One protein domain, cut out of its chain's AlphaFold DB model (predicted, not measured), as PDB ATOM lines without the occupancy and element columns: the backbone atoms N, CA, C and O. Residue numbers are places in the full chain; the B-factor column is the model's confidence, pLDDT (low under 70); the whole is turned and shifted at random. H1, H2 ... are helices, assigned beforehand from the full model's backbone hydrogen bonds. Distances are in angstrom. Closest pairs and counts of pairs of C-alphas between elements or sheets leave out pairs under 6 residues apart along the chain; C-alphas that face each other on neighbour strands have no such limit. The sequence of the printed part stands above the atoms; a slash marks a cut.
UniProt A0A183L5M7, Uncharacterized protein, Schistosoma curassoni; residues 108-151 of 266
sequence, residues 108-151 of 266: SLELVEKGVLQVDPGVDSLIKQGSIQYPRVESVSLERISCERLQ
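This is residues 108 to 151 of the 266 residues of an uncharacterized protein of Schistosoma curassoni (UniProt A0A183L5M7). The picture is a small head with a long tail: two short helices, H1 and H2, touch at about a right angle in the head, and residues 138 to 151 stick out from it, with a third short helix, H3, near the tail's far end. The tail makes the length of the whole, which spans 48 by 19 by 9 A. The printed part has 44 residues with three named helices, in the order H1, H2, H3, and no named strand; its class is all helix, though under half of the residues, 21 of 44, are in named elements. The whole is extended, with a radius of gyration of the C-alphas of 14.7 A.

Find C-alpha 108 at (-23.159, -36.353, 30.016); here H1 begins, residues 108 to 113, 8.8 A from first to last C-alpha. Go on to C-alpha 121 at (-8.890, -30.538, 27.119), where H2 begins; it covers residues 121 to 128 and measures 10.3 A. H3, residues 143 to 149, measures 11.1 A and ends at C-alpha 149, (-42.040, -57.649, 30.502).

Look first at Glu 113 and Lys 128: their C-alphas, 5.1 A apart, are the closest of H1 and H2, which touch. Their lines are about perpendicular, at 88 degrees. H3 is apart from H1 and from H2. In H1 and H2 every O i to N i+4 pair is within hydrogen-bond range; in H3 1 of 3 is, and 1 of 4 O i to N i+3 pairs.

The C-alphas of Pro 121 and Gln 151, the two farthest apart, are 47.8 A from each other. Without residues 138 to 151, which stand free, the body has 30 residues and spans 23 by 18 by 9 A. The link from H1 to H2 is short, and that from H2 to H3, 14 residues, is long. The printed part has no cut. Look at the B-factor column: the mean pLDDT of the printed part is 80.4, and residues 138 to 151 are under 70.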
ATOM      1  N   SER A 108     -23.996 -37.542  30.254       94.19
ATOM      2  CA  SER A 108     -23.159 -36.353  30.016       94.19
ATOM      3  C   SER A 108     -21.723 -36.711  29.621       94.19
ATOM      4  O   SER A 108     -21.191 -36.125  28.685       94.19
ATOM      5  N   LEU A 109     -21.116 -37.697  30.288       94.19
ATOM      6  CA  LEU A 109     -19.759 -38.162  29.973       94.19
ATOM      7  C   LEU A 109     -19.682 -38.843  28.598       94.19
ATOM      8  O   LEU A 109     -18.699 -38.657  27.888       94.19
ATOM      9  N   GLU A 110     -20.744 -39.540  28.180       93.81
ATOM     10  CA  GLU A 110     -20.859 -40.072  26.815       93.81
ATOM     11  C   GLU A 110     -20.903 -38.935  25.784       93.81
ATOM     12  O   GLU A 110     -20.230 -38.999  24.760       93.81
ATOM     13  N   LEU A 111     -21.643 -37.852  26.049       95.75
ATOM     14  CA  LEU A 111     -21.686 -36.696  25.147       95.75
ATOM     15  C   LEU A 111     -20.335 -35.967  25.036       95.75
ATOM     16  O   LEU A 111     -20.022 -35.447  23.963       95.75
ATOM     17  N   VAL A 112     -19.542 -35.930  26.112       95.12
ATOM     18  CA  VAL A 112     -18.163 -35.404  26.100       95.12
ATOM     19  C   VAL A 112     -17.252 -36.304  25.266       95.12
ATOM     20  O   VAL A 112     -16.573 -35.813  24.368       95.12
ATOM     21  N   GLU A 113     -17.306 -37.625  25.472       93.75
ATOM     22  CA  GLU A 113     -16.556 -38.604  24.670       93.75
ATOM     23  C   GLU A 113     -16.843 -38.434  23.165       93.75
ATOM     24  O   GLU A 113     -15.924 -38.456  22.343       93.75
ATOM     25  N   LYS A 114     -18.111 -38.196  22.795       94.06
ATOM     26  CA  LYS A 114     -18.535 -37.939  21.406       94.06
ATOM     27  C   LYS A 114     -18.239 -36.522  20.899       94.06
ATOM     28  O   LYS A 114     -18.530 -36.234  19.741       94.06
ATOM     29  N   GLY A 115     -17.676 -35.643  21.727       93.88
ATOM     30  CA  GLY A 115     -17.311 -34.277  21.346       93.88
ATOM     31  C   GLY A 115     -18.500 -33.334  21.136       93.88
ATOM     32  O   GLY A 115     -18.352 -32.307  20.480       93.88
ATOM     33  N   VAL A 116     -19.677 -33.671  21.671       96.12
ATOM     34  CA  VAL A 116     -20.870 -32.809  21.620       96.12
ATOM     35  C   VAL A 116     -20.817 -31.749  22.721       96.12
ATOM     36  O   VAL A 116     -21.186 -30.598  22.493       96.12
ATOM     37  N   LEU A 117     -20.354 -32.131  23.916       96.00
ATOM     38  CA  LEU A 117     -20.129 -31.213  25.031       96.00
ATOM     39  C   LEU A 117     -18.638 -30.892  25.143       96.00
ATOM     40  O   LEU A 117     -17.810 -31.796  25.204       96.00
ATOM     41  N   GLN A 118     -18.309 -29.602  25.193       95.50
ATOM     42  CA  GLN A 118     -16.935 -29.133  25.370       95.50
ATOM     43  C   GLN A 118     -16.592 -29.056  26.860       95.50
ATOM     44  O   GLN A 118     -17.386 -28.565  27.664       95.50
ATOM     45  N   VAL A 119     -15.401 -29.531  27.214       94.94
ATOM     46  CA  VAL A 119     -14.848 -29.524  28.576       94.94
ATOM     47  C   VAL A 119     -13.363 -29.169  28.480       94.94
ATOM     48  O   VAL A 119     -12.824 -29.063  27.377       94.94
ATOM     49  N   ASP A 120     -12.697 -28.980  29.618       95.56
ATOM     50  CA  ASP A 120     -11.248 -28.792  29.659       95.56
ATOM     51  C   ASP A 120     -10.521 -29.907  28.872       95.56
ATOM     52  O   ASP A 120     -10.845 -31.087  29.055       95.56
ATOM     53  N   PRO A 121      -9.555 -29.571  27.994       92.62
ATOM     54  CA  PRO A 121      -8.890 -30.538  27.119       92.62
ATOM     55  C   PRO A 121      -8.203 -31.684  27.870       92.62
ATOM     56  O   PRO A 121      -8.099 -32.788  27.325       92.62
ATOM     57  N   GLY A 122      -7.755 -31.457  29.111       93.00
ATOM     58  CA  GLY A 122      -7.197 -32.515  29.951       93.00
ATOM     59  C   GLY A 122      -8.249 -33.561  30.316       93.00
ATOM     60  O   GLY A 122      -8.017 -34.762  30.175       93.00
ATOM     61  N   VAL A 123      -9.439 -33.105  30.710       92.38
ATOM     62  CA  VAL A 123     -10.576 -33.966  31.070       92.38
ATOM     63  C   VAL A 123     -11.162 -34.662  29.842       92.38
ATOM     64  O   VAL A 123     -11.434 -35.860  29.893       92.38
ATOM     65  N   ASP A 124     -11.313 -33.945  28.728       94.31
ATOM     66  CA  ASP A 124     -11.808 -34.500  27.462       94.31
ATOM     67  C   ASP A 124     -10.922 -35.656  26.969       94.31
ATOM     68  O   ASP A 124     -11.409 -36.746  26.661       94.31
ATOM     69  N   SER A 125      -9.600 -35.460  26.995       93.81
ATOM     70  CA  SER A 125      -8.633 -36.501  26.628       93.81
ATOM     71  C   SER A 125      -8.727 -37.714  27.553       93.81
ATOM     72  O   SER A 125      -8.718 -38.847  27.079       93.81
ATOM     73  N   LEU A 126      -8.875 -37.494  28.862       94.25
ATOM     74  CA  LEU A 126      -8.950 -38.560  29.862       94.25
ATOM     75  C   LEU A 126     -10.224 -39.414  29.719       94.25
ATOM     76  O   LEU A 126     -10.185 -40.634  29.893       94.25
ATOM     77  N   ILE A 127     -11.346 -38.785  29.362       93.50
ATOM     78  CA  ILE A 127     -12.615 -39.463  29.066       93.50
ATOM     79  C   ILE A 127     -12.504 -40.242  27.749       93.50
ATOM     80  O   ILE A 127     -12.858 -41.419  27.707       93.50
ATOM     81  N   LYS A 128     -11.962 -39.628  26.687       91.00
ATOM     82  CA  LYS A 128     -11.790 -40.266  25.366       91.00
ATOM     83  C   LYS A 128     -10.794 -41.423  25.372       91.00
ATOM     84  O   LYS A 128     -10.987 -42.393  24.644       91.00
ATOM     85  N   GLN A 129      -9.749 -41.347  26.195       92.44
ATOM     86  CA  GLN A 129      -8.778 -42.431  26.389       92.44
ATOM     87  C   GLN A 129      -9.293 -43.542  27.320       92.44
ATOM     88  O   GLN A 129      -8.579 -44.511  27.564       92.44
ATOM     89  N   GLY A 130     -10.521 -43.425  27.842       88.94
ATOM     90  CA  GLY A 130     -11.127 -44.433  28.714       88.94
ATOM     91  C   GLY A 130     -10.493 -44.515  30.104       88.94
ATOM     92  O   GLY A 130     -10.704 -45.492  30.814       88.94
ATOM     93  N   SER A 131      -9.716 -43.507  30.514       92.06
ATOM     94  CA  SER A 131      -9.110 -43.462  31.848       92.06
ATOM     95  C   SER A 131     -10.127 -43.115  32.943       92.06
ATOM     96  O   SER A 131      -9.945 -43.513  34.090       92.06
ATOM     97  N   ILE A 132     -11.215 -42.407  32.602       90.38
ATOM     98  CA  ILE A 132     -12.396 -42.262  33.467       90.38
ATOM     99  C   ILE A 132     -13.454 -43.274  33.019       90.38
ATOM    100  O   ILE A 132     -14.082 -43.106  31.974       90.38
ATOM    101  N   GLN A 133     -13.689 -44.303  33.837       89.94
ATOM    102  CA  GLN A 133     -14.758 -45.276  33.614       89.94
ATOM    103  C   GLN A 133     -16.100 -44.712  34.098       89.94
ATOM    104  O   GLN A 133     -16.223 -44.254  35.233       89.94
ATOM    105  N   TYR A 134     -17.132 -44.808  33.264       89.75
ATOM    106  CA  TYR A 134     -18.507 -44.469  33.624       89.75
ATOM    107  C   TYR A 134     -19.484 -45.539  33.115       89.75
ATOM    108  O   TYR A 134     -19.164 -46.268  32.170       89.75
ATOM    109  N   PRO A 135     -20.666 -45.681  33.745       87.19
ATOM    110  CA  PRO A 135     -21.699 -46.587  33.260       87.19
ATOM    111  C   PRO A 135     -22.184 -46.139  31.882       87.19
ATOM    112  O   PRO A 135     -22.641 -45.004  31.738       87.19
ATOM    113  N   ARG A 136     -22.090 -47.028  30.888       87.25
ATOM    114  CA  ARG A 136     -22.657 -46.785  29.561       87.25
ATOM    115  C   ARG A 136     -24.109 -47.230  29.491       87.25
ATOM    116  O   ARG A 136     -24.504 -48.230  30.083       87.25
ATOM    117  N   VAL A 137     -24.899 -46.496  28.729       82.06
ATOM    118  CA  VAL A 137     -26.348 -46.698  28.636       82.06
ATOM    119  C   VAL A 137     -26.716 -47.994  27.885       82.06
ATOM    120  O   VAL A 137     -27.735 -48.626  28.175       82.06
ATOM    121  N   GLU A 138     -25.858 -48.466  26.979       67.75
ATOM    122  CA  GLU A 138     -26.067 -49.713  26.224       67.75
ATOM    123  C   GLU A 138     -25.990 -50.979  27.098       67.75
ATOM    124  O   GLU A 138     -26.701 -51.946  26.833       67.75
ATOM    125  N   SER A 139     -25.193 -50.986  28.174       56.28
ATOM    126  CA  SER A 139     -24.952 -52.194  28.981       56.28
ATOM    127  C   SER A 139     -26.027 -52.479  30.034       56.28
ATOM    128  O   SER A 139     -26.081 -53.581  30.573       56.28
ATOM    129  N   VAL A 140     -26.908 -51.520  30.328       55.91
ATOM    130  CA  VAL A 140     -27.937 -51.650  31.380       55.91
ATOM    131  C   VAL A 140     -29.339 -51.946  30.836       55.91
ATOM    132  O   VAL A 140     -30.253 -52.231  31.611       55.91
ATOM    133  N   SER A 141     -29.512 -51.873  29.514       57.97
ATOM    134  CA  SER A 141     -30.826 -51.751  28.877       57.97
ATOM    135  C   SER A 141     -31.461 -53.080  28.444       57.97
ATOM    136  O   SER A 141     -32.681 -53.142  28.350       57.97
ATOM    137  N   LEU A 142     -30.703 -54.157  28.203       53.59
ATOM    138  CA  LEU A 142     -31.294 -55.419  27.721       53.59
ATOM    139  C   LEU A 142     -31.664 -56.394  28.855       53.59
ATOM    140  O   LEU A 142     -32.744 -56.984  28.834       53.59
ATOM    141  N   GLU A 143     -30.809 -56.518  29.874       56.56
ATOM    142  CA  GLU A 143     -30.974 -57.514  30.945       56.56
ATOM    143  C   GLU A 143     -32.163 -57.206  31.872       56.56
ATOM    144  O   GLU A 143     -32.909 -58.103  32.257       56.56
ATOM    145  N   ARG A 144     -32.383 -55.930  32.232       54.31
ATOM    146  CA  ARG A 144     -33.408 -55.567  33.230       54.31
ATOM    147  C   ARG A 144     -34.836 -55.541  32.691       54.31
ATOM    148  O   ARG A 144     -35.765 -55.816  33.441       54.31
ATOM    149  N   ILE A 145     -35.027 -55.230  31.411       55.31
ATOM    150  CA  ILE A 145     -36.369 -55.025  30.839       55.31
ATOM    151  C   ILE A 145     -37.008 -56.366  30.434       55.31
ATOM    152  O   ILE A 145     -38.229 -56.519  30.491       55.31
ATOM    153  N   SER A 146     -36.191 -57.366  30.083       52.62
ATOM    154  CA  SER A 146     -36.667 -58.704  29.703       52.62
ATOM    155  C   SER A 146     -37.322 -59.456  30.877       52.62
ATOM    156  O   SER A 146     -38.284 -60.197  30.682       52.62
ATOM    157  N   CYS A 147     -36.879 -59.209  32.117       52.62
ATOM    158  CA  CYS A 147     -37.433 -59.862  33.310       52.62
ATOM    159  C   CYS A 147     -38.775 -59.273  33.786       52.62
ATOM    160  O   CYS A 147     -39.575 -59.994  34.384       52.62
ATOM    161  N   GLU A 148     -39.051 -57.994  33.514       51.03
ATOM    162  CA  GLU A 148     -40.291 -57.328  33.947       51.03
ATOM    163  C   GLU A 148     -41.410 -57.439  32.896       51.03
ATOM    164  O   GLU A 148     -42.586 -57.537  33.243       51.03
ATOM    165  N   ARG A 149     -41.062 -57.524  31.600       52.47
ATOM    166  CA  ARG A 149     -42.040 -57.649  30.502       52.47
ATOM    167  C   ARG A 149     -42.663 -59.047  30.363       52.47
ATOM    168  O   ARG A 149     -43.666 -59.187  29.668       52.47
ATOM    169  N   LEU A 150     -42.089 -60.065  31.009       48.59
ATOM    170  CA  LEU A 150     -42.550 -61.457  30.927       48.59
ATOM    171  C   LEU A 150     -43.302 -61.958  32.163       48.59
ATOM    172  O   LEU A 150     -43.597 -63.147  32.218       48.59
ATOM    173  N   GLN A 151     -43.659 -61.104  33.129       46.12
ATOM    174  CA  GLN A 151     -44.640 -61.519  34.133       46.12
ATOM    175  C   GLN A 151     -46.001 -61.640  33.433       46.12
ATOM    176  O   GLN A 151     -46.552 -60.620  33.004       46.12
TER     177      GLN A 151